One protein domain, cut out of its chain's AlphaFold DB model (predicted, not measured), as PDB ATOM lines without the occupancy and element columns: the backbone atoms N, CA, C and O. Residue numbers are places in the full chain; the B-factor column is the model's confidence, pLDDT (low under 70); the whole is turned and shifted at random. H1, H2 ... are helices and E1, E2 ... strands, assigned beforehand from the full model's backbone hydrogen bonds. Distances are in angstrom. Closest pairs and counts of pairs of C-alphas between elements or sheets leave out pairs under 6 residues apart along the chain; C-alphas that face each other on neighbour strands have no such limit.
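What this domain is: This is residues 2 to 142 of the 143 residues of an uncharacterized protein of Corynebacterium sp. (UniProt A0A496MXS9). A twisted sheet of four strands, E4 E3 E2 E5, makes the wall of a compact body, with the helix H3 over one of its faces; the long helix H1 leaves this body as an arm, its residues 2 to 23 sticking out free. The short helices H2 and H4 lie near each other on the side of the body from which H1 leaves, and a separate ribbon of two short strands, E1 and E6, completes the body. The printed part has 141 residues, with four named helices and six named strands in the order H1 H2 E1 E2 H3 E3 E4 E5 E6 H4; both sheets are antiparallel, and the class is mixed, helices and strands. The whole is loose, with a radius of gyration of the C-alphas of 18.8 A, and elongated by the arm, spanning 70 by 38 by 27 A.

Where its parts are: In the large sheet, the edge strand E4 is residues 96 to 103, 23.1 A from first to last C-alpha, and its neighbour E3 is residues 86 to 93, 22.5 A, with C-alpha 86 at (198.775, 152.664, 138.398). E2 is residues 54 to 58 and the other edge strand, E5, is residues 119 to 123. H3 is residues 64 to 71, 10.6 A long. The smaller sheet has E1, residues 40 to 44, and E6, residues 127 to 131. H2 is residues 29 to 34 and H4 is residues 136 to 141, where C-alpha 141 stands at (181.428, 160.655, 131.617). H1 is residues 2 to 24, 33.3 A long, and begins with C-alpha 2 at (145.739, 164.363, 153.887).

How they stand to each other: E3 and E4 form a hairpin, antiparallel at 157 degrees, with N 100 and O 89 2.8 A apart and N 91 and O 98 3.0 A apart, both within hydrogen-bond range. E3 and E2 are antiparallel at 162 degrees, with N 56 and O 90 at 2.9 A. E2 and E5 are antiparallel at 165 degrees, with N 57 and O 120 at 2.8 A. H3 is on the sheet at a height of 8.5 A and runs along the strands, at 13 degrees to E2 on the local plane. It is over E2, on which 5 of its 8 C-alphas fall, and only just not over E3, on which 2 fall. The closest C-alphas of H3 and E5 are those of Ala 70 and Ile 121, 6.7 A apart. E1 and E6 are antiparallel at 153 degrees, with N 128 and O 43 at 2.8 A. The closest C-alphas of E5 and E6 are those of Ile 122 and Tyr 128, 7.8 A apart. H2 only grazes the large sheet, with its residues 29 to 31, and H4 is not on it. H2 and H4 are close but not clearly touching, the closest C-alphas being those of Gln 31 and Val 140, 7.1 A apart; their lines stand at 70.3 degrees, only just about perpendicular. H1 is not on the large sheet and is apart from H2. In H1, H2, H3 and H4 every O i to N i+4 pair is within hydrogen-bond range.

The domain as a whole: The two C-alphas farthest apart are those of Ile 2 and Gly 115, at 70.3 A. Without residues 2 to 23 the body spans 39 by 29 by 24 A, with a radius of gyration of 13.5 A. The printed part has no cut. The long links are H3 to E3, residues 72 to 85, and E4 to E5, residues 104 to 118. The mean pLDDT of the printed part is 76.7, and residues 2 to 27, 35 to 41 and 133 to 142 are under 70.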
ATOM      1  N   ILE A   2     144.547 163.485 153.901       51.59
ATOM      2  CA  ILE A   2     145.739 164.363 153.887       51.59
ATOM      3  C   ILE A   2     146.934 163.823 154.704       51.59
ATOM      4  O   ILE A   2     148.053 163.810 154.204       51.59
ATOM      5  N   LYS A   3     146.711 163.282 155.914       53.12
ATOM      6  CA  LYS A   3     147.788 162.704 156.751       53.12
ATOM      7  C   LYS A   3     148.546 161.543 156.086       53.12
ATOM      8  O   LYS A   3     149.746 161.426 156.289       53.12
ATOM      9  N   LYS A   4     147.870 160.700 155.291       52.84
ATOM     10  CA  LYS A   4     148.515 159.570 154.593       52.84
ATOM     11  C   LYS A   4     149.373 160.054 153.420       52.84
ATOM     12  O   LYS A   4     150.449 159.517 153.204       52.84
ATOM     13  N   ILE A   5     148.926 161.100 152.722       58.28
ATOM     14  CA  ILE A   5     149.666 161.723 151.614       58.28
ATOM     15  C   ILE A   5     150.958 162.365 152.134       58.28
ATOM     16  O   ILE A   5     152.018 162.162 151.555       58.28
ATOM     17  N   LEU A   6     150.893 163.064 153.270       57.25
ATOM     18  CA  LEU A   6     152.048 163.748 153.861       57.25
ATOM     19  C   LEU A   6     153.161 162.772 154.287       57.25
ATOM     20  O   LEU A   6     154.339 163.046 154.074       57.25
ATOM     21  N   VAL A   7     152.789 161.600 154.813       60.62
ATOM     22  CA  VAL A   7     153.739 160.531 155.177       60.62
ATOM     23  C   VAL A   7     154.381 159.900 153.940       60.62
ATOM     24  O   VAL A   7     155.585 159.656 153.935       60.62
ATOM     25  N   VAL A   8     153.606 159.674 152.875       62.66
ATOM     26  CA  VAL A   8     154.127 159.118 151.616       62.66
ATOM     27  C   VAL A   8     155.098 160.094 150.948       62.66
ATOM     28  O   VAL A   8     156.167 159.681 150.511       62.66
ATOM     29  N   VAL A   9     154.787 161.392 150.936       63.03
ATOM     30  CA  VAL A   9     155.681 162.425 150.387       63.03
ATOM     31  C   VAL A   9     156.982 162.513 151.191       63.03
ATOM     32  O   VAL A   9     158.057 162.537 150.598       63.03
ATOM     33  N   ALA A  10     156.915 162.481 152.526       60.75
ATOM     34  CA  ALA A  10     158.111 162.485 153.370       60.75
ATOM     35  C   ALA A  10     158.990 161.241 153.146       60.75
ATOM     36  O   ALA A  10     160.206 161.364 153.029       60.75
ATOM     37  N   ALA A  11     158.385 160.056 153.018       60.97
ATOM     38  CA  ALA A  11     159.115 158.821 152.738       60.97
ATOM     39  C   ALA A  11     159.803 158.853 151.363       60.97
ATOM     40  O   ALA A  11     160.956 158.449 151.250       60.97
ATOM     41  N   ILE A  12     159.138 159.389 150.334       63.72
ATOM     42  CA  ILE A  12     159.727 159.539 148.996       63.72
ATOM     43  C   ILE A  12     160.905 160.516 149.028       63.72
ATOM     44  O   ILE A  12     161.949 160.218 148.459       63.72
ATOM     45  N   ILE A  13     160.788 161.645 149.732       59.84
ATOM     46  CA  ILE A  13     161.882 162.619 149.854       59.84
ATOM     47  C   ILE A  13     163.094 161.995 150.560       59.84
ATOM     48  O   ILE A  13     164.216 162.146 150.086       59.84
ATOM     49  N   VAL A  14     162.882 161.242 151.645       59.94
ATOM     50  CA  VAL A  14     163.970 160.550 152.359       59.94
ATOM     51  C   VAL A  14     164.637 159.496 151.475       59.94
ATOM     52  O   VAL A  14     165.858 159.384 151.490       59.94
ATOM     53  N   VAL A  15     163.869 158.766 150.661       58.06
ATOM     54  CA  VAL A  15     164.425 157.798 149.706       58.06
ATOM     55  C   VAL A  15     165.208 158.505 148.598       58.06
ATOM     56  O   VAL A  15     166.311 158.078 148.282       58.06
ATOM     57  N   VAL A  16     164.715 159.616 148.047       57.56
ATOM     58  CA  VAL A  16     165.416 160.367 146.989       57.56
ATOM     59  C   VAL A  16     166.712 160.997 147.510       57.56
ATOM     60  O   VAL A  16     167.741 160.906 146.845       57.56
ATOM     61  N   ILE A  17     166.700 161.573 148.715       54.06
ATOM     62  CA  ILE A  17     167.910 162.103 149.361       54.06
ATOM     63  C   ILE A  17     168.864 160.957 149.716       54.06
ATOM     64  O   ILE A  17     170.060 161.068 149.471       54.06
ATOM     65  N   GLY A  18     168.349 159.833 150.222       42.09
ATOM     66  CA  GLY A  18     169.140 158.640 150.523       42.09
ATOM     67  C   GLY A  18     169.834 158.065 149.288       42.09
ATOM     68  O   GLY A  18     171.011 157.730 149.365       42.09
ATOM     69  N   VAL A  19     169.150 158.024 148.140       51.56
ATOM     70  CA  VAL A  19     169.699 157.568 146.851       51.56
ATOM     71  C   VAL A  19     170.710 158.568 146.286       51.56
ATOM     72  O   VAL A  19     171.740 158.147 145.770       51.56
ATOM     73  N   ALA A  20     170.476 159.877 146.426       44.78
ATOM     74  CA  ALA A  20     171.455 160.890 146.032       44.78
ATOM     75  C   ALA A  20     172.729 160.793 146.889       44.78
ATOM     76  O   ALA A  20     173.828 160.738 146.346       44.78
ATOM     77  N   VAL A  21     172.598 160.680 148.214       47.56
ATOM     78  CA  VAL A  21     173.745 160.492 149.115       47.56
ATOM     79  C   VAL A  21     174.489 159.197 148.782       47.56
ATOM     80  O   VAL A  21     175.709 159.234 148.700       47.56
ATOM     81  N   TRP A  22     173.792 158.093 148.485       39.28
ATOM     82  CA  TRP A  22     174.422 156.833 148.061       39.28
ATOM     83  C   TRP A  22     175.124 156.916 146.696       39.28
ATOM     84  O   TRP A  22     176.162 156.289 146.500       39.28
ATOM     85  N   ALA A  23     174.588 157.698 145.754       45.91
ATOM     86  CA  ALA A  23     175.197 157.899 144.439       45.91
ATOM     87  C   ALA A  23     176.471 158.764 144.493       45.91
ATOM     88  O   ALA A  23     177.338 158.628 143.630       45.91
ATOM     89  N   PHE A  24     176.608 159.628 145.507       45.22
ATOM     90  CA  PHE A  24     177.775 160.502 145.683       45.22
ATOM     91  C   PHE A  24     178.765 160.023 146.758       45.22
ATOM     92  O   PHE A  24     179.936 160.377 146.682       45.22
ATOM     93  N   SER A  25     178.363 159.180 147.715       43.66
ATOM     94  CA  SER A  25     179.228 158.738 148.824       43.66
ATOM     95  C   SER A  25     180.307 157.718 148.442       43.66
ATOM     96  O   SER A  25     181.135 157.373 149.278       43.66
ATOM     97  N   GLY A  26     180.287 157.195 147.213       51.81
ATOM     98  CA  GLY A  26     181.249 156.193 146.737       51.81
ATOM     99  C   GLY A  26     182.253 156.701 145.702       51.81
ATOM    100  O   GLY A  26     183.092 155.921 145.255       51.81
ATOM    101  N   ARG A  27     182.157 157.965 145.274       58.69
ATOM    102  CA  ARG A  27     183.051 158.509 144.247       58.69
ATOM    103  C   ARG A  27     184.292 159.116 144.869       58.69
ATOM    104  O   ARG A  27     184.210 159.938 145.773       58.69
ATOM    105  N   ASP A  28     185.434 158.716 144.328       73.31
ATOM    106  CA  ASP A  28     186.719 159.311 144.646       73.31
ATOM    107  C   ASP A  28     186.678 160.843 144.407       73.31
ATOM    108  O   ASP A  28     186.307 161.280 143.307       73.31
ATOM    109  N   PRO A  29     187.044 161.662 145.414       72.88
ATOM    110  CA  PRO A  29     186.953 163.119 145.334       72.88
ATOM    111  C   PRO A  29     187.757 163.725 144.182       72.88
ATOM    112  O   PRO A  29     187.310 164.683 143.543       72.88
ATOM    113  N   LEU A  30     188.930 163.161 143.877       77.94
ATOM    114  CA  LEU A  30     189.785 163.654 142.804       77.94
ATOM    115  C   LEU A  30     189.165 163.362 141.443       77.94
ATOM    116  O   LEU A  30     189.106 164.248 140.597       77.94
ATOM    117  N   GLN A  31     188.632 162.161 141.236       72.19
ATOM    118  CA  GLN A  31     187.931 161.805 140.003       72.19
ATOM    119  C   GLN A  31     186.740 162.732 139.749       72.19
ATOM    120  O   GLN A  31     186.574 163.233 138.635       72.19
ATOM    121  N   GLN A  32     185.941 163.018 140.782       71.88
ATOM    122  CA  GLN A  32     184.817 163.946 140.667       71.88
ATOM    123  C   GLN A  32     185.285 165.365 140.335       71.88
ATOM    124  O   GLN A  32     184.704 166.007 139.459       71.88
ATOM    125  N   TYR A  33     186.337 165.851 140.991       74.12
ATOM    126  CA  TYR A  33     186.894 167.170 140.706       74.12
ATOM    127  C   TYR A  33     187.400 167.271 139.258       74.12
ATOM    128  O   TYR A  33     187.129 168.240 138.549       74.12
ATOM    129  N   LEU A  34     188.114 166.243 138.800       73.38
ATOM    130  CA  LEU A  34     188.731 166.204 137.478       73.38
ATOM    131  C   LEU A  34     187.728 166.009 136.340       73.38
ATOM    132  O   LEU A  34     188.006 166.476 135.239       73.38
ATOM    133  N   SER A  35     186.551 165.432 136.608       65.25
ATOM    134  CA  SER A  35     185.429 165.338 135.653       65.25
ATOM    135  C   SER A  35     185.076 166.657 134.965       65.25
ATOM    136  O   SER A  35     184.537 166.667 133.861       65.25
ATOM    137  N   GLN A  36     185.369 167.775 135.629       60.19
ATOM    138  CA  GLN A  36     184.952 169.110 135.227       60.19
ATOM    139  C   GLN A  36     186.036 169.871 134.440       60.19
ATOM    140  O   GLN A  36     185.826 171.038 134.112       60.19
ATOM    141  N   ARG A  37     187.213 169.275 134.170       57.81
ATOM    142  CA  ARG A  37     188.382 169.958 133.568       57.81
ATOM    143  C   ARG A  37     189.079 169.106 132.490       57.81
ATOM    144  O   ARG A  37     188.855 167.905 132.427       57.81
ATOM    145  N   ALA A  38     189.894 169.735 131.630       53.56
ATOM    146  CA  ALA A  38     190.534 169.103 130.463       53.56
ATOM    147  C   ALA A  38     192.086 169.090 130.497       53.56
ATOM    148  O   ALA A  38     192.711 170.055 130.934       53.56
ATOM    149  N   GLU A  39     192.649 167.991 129.965       55.19
ATOM    150  CA  GLU A  39     194.011 167.617 129.489       55.19
ATOM    151  C   GLU A  39     195.282 168.062 130.251       55.19
ATOM    152  O   GLU A  39     196.180 167.243 130.457       55.19
ATOM    153  N   LYS A  40     195.407 169.305 130.726       55.38
ATOM    154  CA  LYS A  40     196.534 169.733 131.579       55.38
ATOM    155  C   LYS A  40     195.997 170.371 132.840       55.38
ATOM    156  O   LYS A  40     195.498 171.494 132.816       55.38
ATOM    157  N   THR A  41     196.100 169.636 133.944       68.06
ATOM    158  CA  THR A  41     195.499 170.060 135.202       68.06
ATOM    159  C   THR A  41     196.568 170.461 136.204       68.06
ATOM    160  O   THR A  41     197.343 169.645 136.699       68.06
ATOM    161  N   SER A  42     196.573 171.752 136.516       74.31
ATOM    162  CA  SER A  42     197.169 172.289 137.733       74.31
ATOM    163  C   SER A  42     196.130 172.195 138.845       74.31
ATOM    164  O   SER A  42     195.039 172.761 138.725       74.31
ATOM    165  N   LEU A  43     196.449 171.471 139.916       79.69
ATOM    166  CA  LEU A  43     195.548 171.266 141.043       79.69
ATOM    167  C   LEU A  43     196.260 171.500 142.366       79.69
ATOM    168  O   LEU A  43     197.332 170.963 142.611       79.69
ATOM    169  N   THR A  44     195.606 172.218 143.270       85.56
ATOM    170  CA  THR A  44     195.954 172.155 144.691       85.56
ATOM    171  C   THR A  44     195.197 170.990 145.318       85.56
ATOM    172  O   THR A  44     193.972 171.061 145.426       85.56
ATOM    173  N   PHE A  45     195.875 169.913 145.724       85.50
ATOM    174  CA  PHE A  45     195.194 168.720 146.261       85.50
ATOM    175  C   PHE A  45     194.337 169.021 147.493       85.50
ATOM    176  O   PHE A  45     193.268 168.438 147.647       85.50
ATOM    177  N   LYS A  46     194.722 170.012 148.300       85.50
ATOM    178  CA  LYS A  46     193.935 170.497 149.440       85.50
ATOM    179  C   LYS A  46     192.574 171.102 149.066       85.50
ATOM    180  O   LYS A  46     191.672 171.129 149.894       85.50
ATOM    181  N   SER A  47     192.385 171.528 147.813       84.12
ATOM    182  CA  SER A  47     191.063 171.939 147.306       84.12
ATOM    183  C   SER A  47     190.107 170.763 147.070       84.12
ATOM    184  O   SER A  47     188.904 170.972 146.945       84.12
ATOM    185  N   VAL A  48     190.642 169.539 147.014       83.75
ATOM    186  CA  VAL A  48     189.893 168.288 146.834       83.75
ATOM    187  C   VAL A  48     189.791 167.521 148.152       83.75
ATOM    188  O   VAL A  48     188.718 167.050 148.512       83.75
ATOM    189  N   PHE A  49     190.899 167.423 148.884       88.12
ATOM    190  CA  PHE A  49     191.011 166.733 150.165       88.12
ATOM    191  C   PHE A  49     191.242 167.766 151.269       88.12
ATOM    192  O   PHE A  49     192.377 168.041 151.658       88.12
ATOM    193  N   THR A  50     190.159 168.378 151.743       85.50
ATOM    194  CA  THR A  50     190.211 169.541 152.646       85.50
ATOM    195  C   THR A  50     190.832 169.238 154.005       85.50
ATOM    196  O   THR A  50     191.456 170.114 154.603       85.50
ATOM    197  N   ASP A  51     190.686 167.997 154.470       87.38
ATOM    198  CA  ASP A  51     191.121 167.568 155.800       87.38
ATOM    199  C   ASP A  51     192.577 167.078 155.826       87.38
ATOM    200  O   ASP A  51     193.136 166.849 156.899       87.38
ATOM    201  N   ALA A  52     193.200 166.921 154.653       88.38
ATOM    202  CA  ALA A  52     194.573 166.461 154.528       88.38
ATOM    203  C   ALA A  52     195.570 167.622 154.650       88.38
ATOM    204  O   ALA A  52     195.430 168.685 154.037       88.38
ATOM    205  N   ASP A  53     196.608 167.407 155.450       88.50
ATOM    206  CA  ASP A  53     197.699 168.350 155.674       88.50
ATOM    207  C   ASP A  53     198.887 168.107 154.736       88.50
ATOM    208  O   ASP A  53     199.624 169.043 154.422       88.50
ATOM    209  N   ARG A  54     199.023 166.881 154.222       91.94
ATOM    210  CA  ARG A  54     200.117 166.481 153.335       91.94
ATOM    211  C   ARG A  54     199.674 165.412 152.347       91.94
ATOM    212  O   ARG A  54     198.813 164.586 152.645       91.94
ATOM    213  N   PHE A  55     200.320 165.393 151.189       92.88
ATOM    214  CA  PHE A  55     200.079 164.421 150.135       92.88
ATOM    215  C   PHE A  55     201.373 163.733 149.719       92.88
ATOM    216  O   PHE A  55     202.427 164.363 149.649       92.88
ATOM    217  N   VAL A  56     201.296 162.440 149.419       93.56
ATOM    218  CA  VAL A  56     202.422 161.672 148.877       93.56
ATOM    219  C   VAL A  56     201.984 161.007 147.581       93.56
ATOM    220  O   VAL A  56     201.105 160.153 147.586       93.56
ATOM    221  N   VAL A  57     202.593 161.391 146.466       93.31
ATOM    222  CA  VAL A  57     202.407 160.718 145.177       93.31
ATOM    223  C   VAL A  57     203.407 159.573 145.090       93.31
ATOM    224  O   VAL A  57     204.600 159.780 145.294       93.31
ATOM    225  N   VAL A  58     202.925 158.374 144.776       94.56
ATOM    226  CA  VAL A  58     203.723 157.155 144.638       94.56
ATOM    227  C   VAL A  58     203.524 156.576 143.240       94.56
ATOM    228  O   VAL A  58     202.400 156.292 142.819       94.56
ATOM    229  N   CYS A  59     204.630 156.378 142.533       93.31
ATOM    230  CA  CYS A  59     204.674 155.921 141.150       93.31
ATOM    231  C   CYS A  59     205.120 154.457 141.027       93.31
ATOM    232  O   CYS A  59     205.754 153.929 141.946       93.31
ATOM    233  N   PRO A  60     204.817 153.787 139.894       91.44
ATOM    234  CA  PRO A  60     205.289 152.434 139.622       91.44
ATOM    235  C   PRO A  60     206.787 152.264 139.874       91.44
ATOM    236  O   PRO A  60     207.606 153.101 139.486       91.44
ATOM    237  N   GLY A  61     207.138 151.154 140.519       88.56
ATOM    238  CA  GLY A  61     208.518 150.809 140.844       88.56
ATOM    239  C   GLY A  61     209.121 151.574 142.027       88.56
ATOM    240  O   GLY A  61     210.340 151.507 142.184       88.56
ATOM    241  N   ALA A  62     208.329 152.326 142.803       90.81
ATOM    242  CA  ALA A  62     208.747 152.846 144.106       90.81
ATOM    243  C   ALA A  62     208.964 151.695 145.099       90.81
ATOM    244  O   ALA A  62     208.145 150.775 145.174       90.81
ATOM    245  N   GLU A  63     210.047 151.744 145.873       91.06
ATOM    246  CA  GLU A  63     210.306 150.736 146.898       91.06
ATOM    247  C   GLU A  63     209.504 151.030 148.171       91.06
ATOM    248  O   GLU A  63     209.230 152.179 148.522       91.06
ATOM    249  N   GLN A  64     209.155 149.980 148.921       89.31
ATOM    250  CA  GLN A  64     208.403 150.135 150.171       89.31
ATOM    251  C   GLN A  64     209.155 150.999 151.201       89.31
ATOM    252  O   GLN A  64     208.524 151.689 152.006       89.31
ATOM    253  N   ALA A  65     210.492 150.978 151.166       89.31
ATOM    254  CA  ALA A  65     211.339 151.809 152.015       89.31
ATOM    255  C   ALA A  65     211.161 153.306 151.707       89.31
ATOM    256  O   ALA A  65     210.955 154.086 152.635       89.31
ATOM    257  N   ASP A  66     211.134 153.688 150.426       90.94
ATOM    258  CA  ASP A  66     210.944 155.079 149.993       90.94
ATOM    259  C   ASP A  66     209.563 155.610 150.388       90.94
ATOM    260  O   ASP A  66     209.434 156.728 150.886       90.94
ATOM    261  N   ILE A  67     208.526 154.779 150.225       91.38
ATOM    262  CA  ILE A  67     207.150 155.111 150.622       91.38
ATOM    263  C   ILE A  67     207.082 155.331 152.136       91.38
ATOM    264  O   ILE A  67     206.528 156.325 152.603       91.38
ATOM    265  N   THR A  68     207.676 154.423 152.913       90.62
ATOM    266  CA  THR A  68     207.684 154.510 154.382       90.62
ATOM    267  C   THR A  68     208.451 155.743 154.857       90.62
ATOM    268  O   THR A  68     208.001 156.440 155.765       90.62
ATOM    269  N   MET A  69     209.582 156.051 154.219       90.56
ATOM    270  CA  MET A  69     210.373 157.242 154.517       90.56
ATOM    271  C   MET A  69     209.597 158.527 154.205       90.56
ATOM    272  O   MET A  69     209.588 159.438 155.028       90.56
ATOM    273  N   ALA A  70     208.899 158.587 153.066       91.19
ATOM    274  CA  ALA A  70     208.098 159.746 152.682       91.19
ATOM    275  C   ALA A  70     206.889 159.971 153.606       91.19
ATOM    276  O   ALA A  70     206.575 161.107 153.968       91.19
ATOM    277  N   LEU A  71     206.225 158.896 154.041       90.38
ATOM    278  CA  LEU A  71     205.133 158.980 155.014       90.38
ATOM    279  C   LEU A  71     205.643 159.357 156.409       90.38
ATOM    280  O   LEU A  71     204.971 160.090 157.129       90.38
ATOM    281  N   GLY A  72     206.850 158.944 156.780       87.69
ATOM    282  CA  GLY A  72     207.418 159.217 158.092       87.69
ATOM    283  C   GLY A  72     206.857 158.306 159.188       87.69
ATOM    284  O   GLY A  72     205.792 157.703 159.072       87.69
ATOM    285  N   GLN A  73     207.604 158.202 160.289       79.62
ATOM    286  CA  GLN A  73     207.394 157.171 161.316       79.62
ATOM    287  C   GLN A  73     206.127 157.357 162.167       79.62
ATOM    288  O   GLN A  73     205.665 156.403 162.787       79.62
ATOM    289  N   ASN A  74     205.555 158.564 162.186       81.81
ATOM    290  CA  ASN A  74     204.381 158.893 163.000       81.81
ATOM    291  C   ASN A  74     203.054 158.718 162.247       81.81
ATOM    292  O   ASN A  74     201.999 159.038 162.793       81.81
ATOM    293  N   VAL A  75     203.094 158.249 160.996       86.19
ATOM    294  CA  VAL A  75     201.895 158.054 160.182       86.19
ATOM    295  C   VAL A  75     201.403 156.617 160.277       86.19
ATOM    296  O   VAL A  75     202.138 155.658 160.052       86.19
ATOM    297  N   THR A  76     200.123 156.474 160.597       85.00
ATOM    298  CA  THR A  76     199.404 155.202 160.639       85.00
ATOM    299  C   THR A  76     198.712 154.938 159.303       85.00
ATOM    300  O   THR A  76     198.294 155.867 158.622       85.00
ATOM    301  N   GLY A  77     198.571 153.671 158.911       80.94
ATOM    302  CA  GLY A  77     197.966 153.282 157.632       80.94
ATOM    303  C   GLY A  77     198.930 152.479 156.763       80.94
ATOM    304  O   GLY A  77     200.132 152.727 156.743       80.94
ATOM    305  N   LYS A  78     198.409 151.461 156.072       83.38
ATOM    306  CA  LYS A  78     199.208 150.610 155.184       83.38
ATOM    307  C   LYS A  78     199.096 151.135 153.760       83.38
ATOM    308  O   LYS A  78     198.035 151.028 153.154       83.38
ATOM    309  N   VAL A  79     200.198 151.654 153.230       88.12
ATOM    310  CA  VAL A  79     200.326 152.024 151.818       88.12
ATOM    311  C   VAL A  79     201.228 150.999 151.147       88.12
ATOM    312  O   VAL A  79     202.393 150.868 151.514       88.12
ATOM    313  N   ALA A  80     200.676 150.243 150.202       88.38
ATOM    314  CA  ALA A  80     201.452 149.340 149.362       88.38
ATOM    315  C   ALA A  80     202.016 150.094 148.152       88.38
ATOM    316  O   ALA A  80     201.463 151.114 147.739       88.38
ATOM    317  N   ALA A  81     203.089 149.568 147.563       87.94
ATOM    318  CA  ALA A  81     203.549 150.036 146.263       87.94
ATOM    319  C   ALA A  81     202.438 149.881 145.200       87.94
ATOM    320  O   ALA A  81     201.687 148.897 145.234       87.94
ATOM    321  N   PRO A  82     202.313 150.838 144.262       89.12
ATOM    322  CA  PRO A  82     201.312 150.773 143.208       89.12
ATOM    323  C   PRO A  82     201.579 149.594 142.274       89.12
ATOM    324  O   PRO A  82     202.728 149.241 142.002       89.12
ATOM    325  N   LYS A  83     200.502 149.009 141.745       88.38
ATOM    326  CA  LYS A  83     200.590 148.010 140.674       88.38
ATOM    327  C   LYS A  83     201.096 148.660 139.385       88.38
ATOM    328  O   LYS A  83     200.908 149.859 139.169       88.38
ATOM    329  N   ASP A  84     201.672 147.853 138.498       84.19
ATOM    330  CA  ASP A  84     202.090 148.328 137.179       84.19
ATOM    331  C   ASP A  84     200.922 148.984 136.428       84.19
ATOM    332  O   ASP A  84     199.813 148.452 136.364       84.19
ATOM    333  N   GLY A  85     201.178 150.174 135.880       85.56
ATOM    334  CA  GLY A  85     200.172 150.991 135.198       85.56
ATOM    335  C   GLY A  85     199.321 151.886 136.109       85.56
ATOM    336  O   GLY A  85     198.554 152.695 135.583       85.56
ATOM    337  N   ASN A  86     199.486 151.819 137.434       89.88
ATOM    338  CA  ASN A  86     198.775 152.664 138.398       89.88
ATOM    339  C   ASN A  86     199.721 153.616 139.142       89.88
ATOM    340  O   ASN A  86     200.910 153.359 139.277       89.88
ATOM    341  N   ASN A  87     199.188 154.713 139.663       91.81
ATOM    342  CA  ASN A  87     199.847 155.546 140.664       91.81
ATOM    343  C   ASN A  87     198.955 155.670 141.897       91.81
ATOM    344  O   ASN A  87     197.734 155.561 141.795       91.81
ATOM    345  N   ILE A  88     199.545 155.932 143.058       93.50
ATOM    346  CA  ILE A  88     198.803 156.155 144.300       93.50
ATOM    347  C   ILE A  88     199.020 157.596 144.747       93.50
ATOM    348  O   ILE A  88     200.154 158.057 144.832       93.50
ATOM    349  N   LEU A  89     197.935 158.301 145.050       93.44
ATOM    350  CA  LEU A  89     197.974 159.510 145.860       93.44
ATOM    351  C   LEU A  89     197.644 159.109 147.292       93.44
ATOM    352  O   LEU A  89     196.567 158.592 147.551       93.44
ATOM    353  N   VAL A  90     198.543 159.349 148.232       93.81
ATOM    354  CA  VAL A  90     198.252 159.183 149.652       93.81
ATOM    355  C   VAL A  90     197.896 160.544 150.222       93.81
ATOM    356  O   VAL A  90     198.738 161.440 150.222       93.81
ATOM    357  N   SER A  91     196.679 160.700 150.730       93.25
ATOM    358  CA  SER A  91     196.328 161.838 151.578       93.25
ATOM    359  C   SER A  91     196.667 161.496 153.023       93.25
ATOM    360  O   SER A  91     196.250 160.452 153.523       93.25
ATOM    361  N   VAL A  92     197.420 162.358 153.698       92.62
ATOM    362  CA  VAL A  92     197.692 162.235 155.128       92.62
ATOM    363  C   VAL A  92     196.868 163.290 155.848       92.62
ATOM    364  O   VAL A  92     196.987 164.469 155.530       92.62
ATOM    365  N   ALA A  93     196.029 162.841 156.779       91.38
ATOM    366  CA  ALA A  93     195.207 163.684 157.636       91.38
ATOM    367  C   ALA A  93     195.385 163.231 159.087       91.38
ATOM    368  O   ALA A  93     195.191 162.053 159.395       91.38
ATOM    369  N   GLN A  94     195.780 164.142 159.981       88.81
ATOM    370  CA  GLN A  94     195.925 163.860 161.421       88.81
ATOM    371  C   GLN A  94     196.815 162.632 161.724       88.81
ATOM    372  O   GLN A  94     196.540 161.847 162.630       88.81
ATOM    373  N   GLY A  95     197.878 162.431 160.938       88.75
ATOM    374  CA  GLY A  95     198.780 161.285 161.098       88.75
ATOM    375  C   GLY A  95     198.212 159.949 160.599       88.75
ATOM    376  O   GLY A  95     198.763 158.895 160.914       88.75
ATOM    377  N   LYS A  96     197.135 159.955 159.812       92.25
ATOM    378  CA  LYS A  96     196.599 158.773 159.131       92.25
ATOM    379  C   LYS A  96     196.769 158.913 157.620       92.25
ATOM    380  O   LYS A  96     196.321 159.895 157.039       92.25
ATOM    381  N   ALA A  97     197.413 157.933 156.997       92.56
ATOM    382  CA  ALA A  97     197.566 157.807 155.555       92.56
ATOM    383  C   ALA A  97     196.384 157.057 154.938       92.56
ATOM    384  O   ALA A  97     196.085 155.920 155.318       92.56
ATOM    385  N   GLU A  98     195.772 157.669 153.932       92.62
ATOM    386  CA  GLU A  98     194.713 157.079 153.121       92.62
ATOM    387  C   GLU A  98     195.171 157.020 151.656       92.62
ATOM    388  O   GLU A  98     195.381 158.068 151.041       92.62
ATOM    389  N   PRO A  99     195.415 155.815 151.105       92.25
ATOM    390  CA  PRO A  99     195.848 155.656 149.724       92.25
ATOM    391  C   PRO A  99     194.662 155.695 148.753       92.25
ATOM    392  O   PRO A  99     193.683 154.971 148.928       92.25
ATOM    393  N   HIS A 100     194.812 156.458 147.674       90.19
ATOM    394  CA  HIS A 100     193.883 156.545 146.549       90.19
ATOM    395  C   HIS A 100     194.598 156.082 145.278       90.19
ATOM    396  O   HIS A 100     195.570 156.700 144.840       90.19
ATOM    397  N   GLU A 101     194.169 154.954 144.712       89.56
ATOM    398  CA  GLU A 101     194.807 154.345 143.541       89.56
ATOM    399  C   GLU A 101     194.137 154.814 142.241       89.56
ATOM    400  O   GLU A 101     192.917 154.727 142.080       89.56
ATOM    401  N   TYR A 102     194.950 155.258 141.284       86.38
ATOM    402  CA  TYR A 102     194.499 155.714 139.973       86.38
ATOM    403  C   TYR A 102     195.242 154.997 138.855       86.38
ATOM    404  O   TYR A 102     196.448 154.769 138.930       86.38
ATOM    405  N   GLN A 103     194.526 154.686 137.775       86.06
ATOM    406  CA  GLN A 103     195.150 154.192 136.551       86.06
ATOM    407  C   GLN A 103     195.841 155.349 135.833       86.06
ATOM    408  O   GLN A 103     195.189 156.352 135.528       86.06
ATOM    409  N   ARG A 104     197.115 155.180 135.471       85.31
ATOM    410  CA  ARG A 104     197.903 156.229 134.805       85.31
ATOM    411  C   ARG A 104     197.319 156.648 133.463       85.31
ATOM    412  O   ARG A 104     197.368 157.813 133.120       85.31
ATOM    413  N   GLN A 105     196.670 155.728 132.745       80.62
ATOM    414  CA  GLN A 105     195.959 156.037 131.495       80.62
ATOM    415  C   GLN A 105     194.749 156.979 131.675       80.62
ATOM    416  O   GLN A 105     194.164 157.415 130.686       80.62
ATOM    417  N   ARG A 106     194.344 157.262 132.922       78.00
ATOM    418  CA  ARG A 106     193.203 158.122 133.275       78.00
ATOM    419  C   ARG A 106     193.641 159.363 134.041       78.00
ATOM    420  O   ARG A 106     193.179 160.454 133.736       78.00
ATOM    421  N   ILE A 107     194.515 159.201 135.028       82.06
ATOM    422  CA  ILE A 107     195.111 160.294 135.797       82.06
ATOM    423  C   ILE A 107     196.578 159.923 135.953       82.06
ATOM    424  O   ILE A 107     196.875 159.015 136.724       82.06
ATOM    425  N   ASP A 108     197.478 160.587 135.225       86.56
ATOM    426  CA  ASP A 108     198.910 160.326 135.353       86.56
ATOM    427  C   ASP A 108     199.533 161.349 136.300       86.56
ATOM    428  O   ASP A 108     199.932 162.447 135.908       86.56
ATOM    429  N   LEU A 109     199.617 160.979 137.579       88.38
ATOM    430  CA  LEU A 109     200.319 161.797 138.570       88.38
ATOM    431  C   LEU A 109     201.841 161.684 138.438       88.38
ATOM    432  O   LEU A 109     202.547 162.417 139.125       88.38
ATOM    433  N   CYS A 110     202.337 160.775 137.592       88.81
ATOM    434  CA  CYS A 110     203.721 160.331 137.580       88.81
ATOM    435  C   CYS A 110     204.581 160.893 136.445       88.81
ATOM    436  O   CYS A 110     205.803 160.942 136.564       88.81
ATOM    437  N   GLU A 111     203.954 161.313 135.348       83.62
ATOM    438  CA  GLU A 111     204.644 161.735 134.123       83.62
ATOM    439  C   GLU A 111     205.630 162.893 134.341       83.62
ATOM    440  O   GLU A 111     206.713 162.902 133.761       83.62
ATOM    441  N   ASN A 112     205.291 163.837 135.224       76.81
ATOM    442  CA  ASN A 112     206.058 165.067 135.436       76.81
ATOM    443  C   ASN A 112     206.839 165.096 136.759       76.81
ATOM    444  O   ASN A 112     207.158 166.188 137.241       76.81
ATOM    445  N   LEU A 113     207.140 163.946 137.381       82.88
ATOM    446  CA  LEU A 113     207.917 163.988 138.622       82.88
ATOM    447  C   LEU A 113     209.318 164.562 138.366       82.88
ATOM    448  O   LEU A 113     210.008 164.149 137.426       82.88
ATOM    449  N   PRO A 114     209.779 165.488 139.224       75.94
ATOM    450  CA  PRO A 114     211.100 166.074 139.084       75.94
ATOM    451  C   PRO A 114     212.184 164.993 139.201       75.94
ATOM    452  O   PRO A 114     212.172 164.168 140.112       75.94
ATOM    453  N   GLY A 115     213.133 164.999 138.259       76.00
ATOM    454  CA  GLY A 115     214.332 164.156 138.309       76.00
ATOM    455  C   GLY A 115     214.093 162.644 138.205       76.00
ATOM    456  O   GLY A 115     214.974 161.880 138.583       76.00
ATOM    457  N   GLY A 116     212.922 162.200 137.730       76.81
ATOM    458  CA  GLY A 116     212.590 160.771 137.660       76.81
ATOM    459  C   GLY A 116     212.342 160.128 139.028       76.81
ATOM    460  O   GLY A 116     212.427 158.905 139.159       76.81
ATOM    461  N   ALA A 117     212.053 160.940 140.052       86.56
ATOM    462  CA  ALA A 117     211.638 160.447 141.355       86.56
ATOM    463  C   ALA A 117     210.402 159.545 141.223       86.56
ATOM    464  O   ALA A 117     209.547 159.753 140.364       86.56
ATOM    465  N   LYS A 118     210.306 158.538 142.094       90.25
ATOM    466  CA  LYS A 118     209.161 157.614 142.145       90.25
ATOM    467  C   LYS A 118     208.222 157.889 143.316       90.25
ATOM    468  O   LYS A 118     207.147 157.302 143.394       90.25
ATOM    469  N   VAL A 119     208.634 158.775 144.217       92.12
ATOM    470  CA  VAL A 119     207.842 159.262 145.341       92.12
ATOM    471  C   VAL A 119     208.022 160.772 145.417       92.12
ATOM    472  O   VAL A 119     209.148 161.263 145.339       92.12
ATOM    473  N   LEU A 120     206.923 161.507 145.556       92.94
ATOM    474  CA  LEU A 120     206.922 162.958 145.716       92.94
ATOM    475  C   LEU A 120     206.059 163.338 146.916       92.94
ATOM    476  O   LEU A 120     204.921 162.888 147.028       92.94
ATOM    477  N   ILE A 121     206.594 164.191 147.783       92.62
ATOM    478  CA  ILE A 121     205.870 164.763 148.919       92.62
ATOM    479  C   ILE A 121     205.394 166.156 148.523       92.62
ATOM    480  O   ILE A 121     206.166 166.952 147.990       92.62
ATOM    481  N   ILE A 122     204.124 166.437 148.784       90.25
ATOM    482  CA  ILE A 122     203.479 167.715 148.506       90.25
ATOM    483  C   ILE A 122     202.862 168.189 149.815       90.25
ATOM    484  O   ILE A 122     201.968 167.546 150.370       90.25
ATOM    485  N   GLU A 123     203.356 169.310 150.319       86.06
ATOM    486  CA  GLU A 123     202.922 169.862 151.599       86.06
ATOM    487  C   GLU A 123     201.753 170.838 151.399       86.06
ATOM    488  O   GLU A 123     201.821 171.743 150.560       86.06
ATOM    489  N   GLY A 124     200.692 170.688 152.195       78.62
ATOM    490  CA  GLY A 124     199.618 171.672 152.333       78.62
ATOM    491  C   GLY A 124     198.962 172.140 151.026       78.62
ATOM    492  O   GLY A 124     198.312 171.370 150.323       78.62
ATOM    493  N   GLU A 125     199.063 173.444 150.750       82.44
ATOM    494  CA  GLU A 125     198.364 174.153 149.661       82.44
ATOM    495  C   GLU A 125     199.176 174.255 148.361       82.44
ATOM    496  O   GLU A 125     198.863 175.049 147.473       82.44
ATOM    497  N   GLN A 126     200.234 173.458 148.222       83.81
ATOM    498  CA  GLN A 126     201.034 173.471 147.006       83.81
ATOM    499  C   GLN A 126     200.215 173.007 145.794       83.81
ATOM    500  O   GLN A 126     199.534 171.977 145.811       83.81
ATOM    501  N   THR A 127     200.300 173.783 144.711       83.31
ATOM    502  CA  THR A 127     199.733 173.395 143.419       83.31
ATOM    503  C   THR A 127     200.649 172.381 142.751       83.31
ATOM    504  O   THR A 127     201.824 172.654 142.509       83.31
ATOM    505  N   TYR A 128     200.087 171.229 142.411       83.81
ATOM    506  CA  TYR A 128     200.745 170.181 141.654       83.81
ATOM    507  C   TYR A 128     200.264 170.180 140.206       83.81
ATOM    508  O   TYR A 128     199.068 170.286 139.927       83.81
ATOM    509  N   ASN A 129     201.212 170.051 139.283       80.62
ATOM    510  CA  ASN A 129     200.940 169.991 137.855       80.62
ATOM    511  C   ASN A 129     201.080 168.551 137.388       80.62
ATOM    512  O   ASN A 129     202.152 167.962 137.505       80.62
ATOM    513  N   PHE A 130     200.019 168.006 136.809       77.19
ATOM    514  CA  PHE A 130     200.034 166.656 136.265       77.19
ATOM    515  C   PHE A 130     199.266 166.580 134.951       77.19
ATOM    516  O   PHE A 130     198.564 167.517 134.548       77.19
ATOM    517  N   VAL A 131     199.449 165.463 134.254       71.19
ATOM    518  CA  VAL A 131     198.835 165.238 132.951       71.19
ATOM    519  C   VAL A 131     197.561 164.433 133.139       71.19
ATOM    520  O   VAL A 131     197.528 163.408 133.821       71.19
ATOM    521  N   GLN A 132     196.492 164.914 132.519       70.75
ATOM    522  CA  GLN A 132     195.312 164.107 132.283       70.75
ATOM    523  C   GLN A 132     195.429 163.551 130.861       70.75
ATOM    524  O   GLN A 132     195.342 164.327 129.909       70.75
ATOM    525  N   PRO A 133     195.640 162.238 130.675       68.75
ATOM    526  CA  PRO A 133     195.708 161.653 129.340       68.75
ATOM    527  C   PRO A 133     194.452 161.973 128.524       68.75
ATOM    528  O   PRO A 133     193.371 162.128 129.093       68.75
ATOM    529  N   ALA A 134     194.558 162.014 127.195       64.94
ATOM    530  CA  ALA A 134     193.461 162.411 126.298       64.94
ATOM    531  C   ALA A 134     192.139 161.637 126.531       64.94
ATOM    532  O   ALA A 134     191.049 162.183 126.377       64.94
ATOM    533  N   ASN A 135     192.221 160.382 126.991       60.44
ATOM    534  CA  ASN A 135     191.059 159.524 127.271       60.44
ATOM    535  C   ASN A 135     190.460 159.703 128.683       60.44
ATOM    536  O   ASN A 135     189.488 159.033 129.034       60.44
ATOM    537  N   SER A 136     191.028 160.578 129.514       61.06
ATOM    538  CA  SER A 136     190.591 160.819 130.896       61.06
ATOM    539  C   SER A 136     189.156 161.347 130.977       61.06
ATOM    540  O   SER A 136     188.356 160.833 131.754       61.06
ATOM    541  N   SER A 137     188.802 162.304 130.117       56.38
ATOM    542  CA  SER A 137     187.482 162.947 130.061       56.38
ATOM    543  C   SER A 137     186.358 161.972 129.690       56.38
ATOM    544  O   SER A 137     185.273 162.016 130.271       56.38
ATOM    545  N   GLN A 138     186.626 161.032 128.778       57.19
ATOM    546  CA  GLN A 138     185.670 159.989 128.393       57.19
ATOM    547  C   GLN A 138     185.355 159.047 129.549       57.19
ATOM    548  O   GLN A 138     184.216 158.613 129.702       57.19
ATOM    549  N   TRP A 139     186.350 158.741 130.378       56.38
ATOM    550  CA  TRP A 139     186.153 157.838 131.499       56.38
ATOM    551  C   TRP A 139     185.251 158.438 132.583       56.38
ATOM    552  O   TRP A 139     184.418 157.714 133.137       56.38
ATOM    553  N   VAL A 140     185.363 159.744 132.852       53.09
ATOM    554  CA  VAL A 140     184.531 160.368 133.887       53.09
ATOM    555  C   VAL A 140     183.075 160.559 133.455       53.09
ATOM    556  O   VAL A 140     182.193 160.590 134.304       53.09
ATOM    557  N   MET A 141     182.799 160.617 132.148       49.44
ATOM    558  CA  MET A 141     181.428 160.655 131.617       49.44
ATOM    559  C   MET A 141     180.762 159.272 131.501       49.44
ATOM    560  O   MET A 141     179.558 159.198 131.269       49.44
ATOM    561  N   GLN A 142     181.527 158.180 131.610       50.16
ATOM    562  CA  GLN A 142     181.020 156.806 131.450       50.16
ATOM    563  C   GLN A 142     180.541 156.152 132.753       50.16
ATOM    564  O   GLN A 142     180.043 155.026 132.709       50.16
TER     565      GLN A 142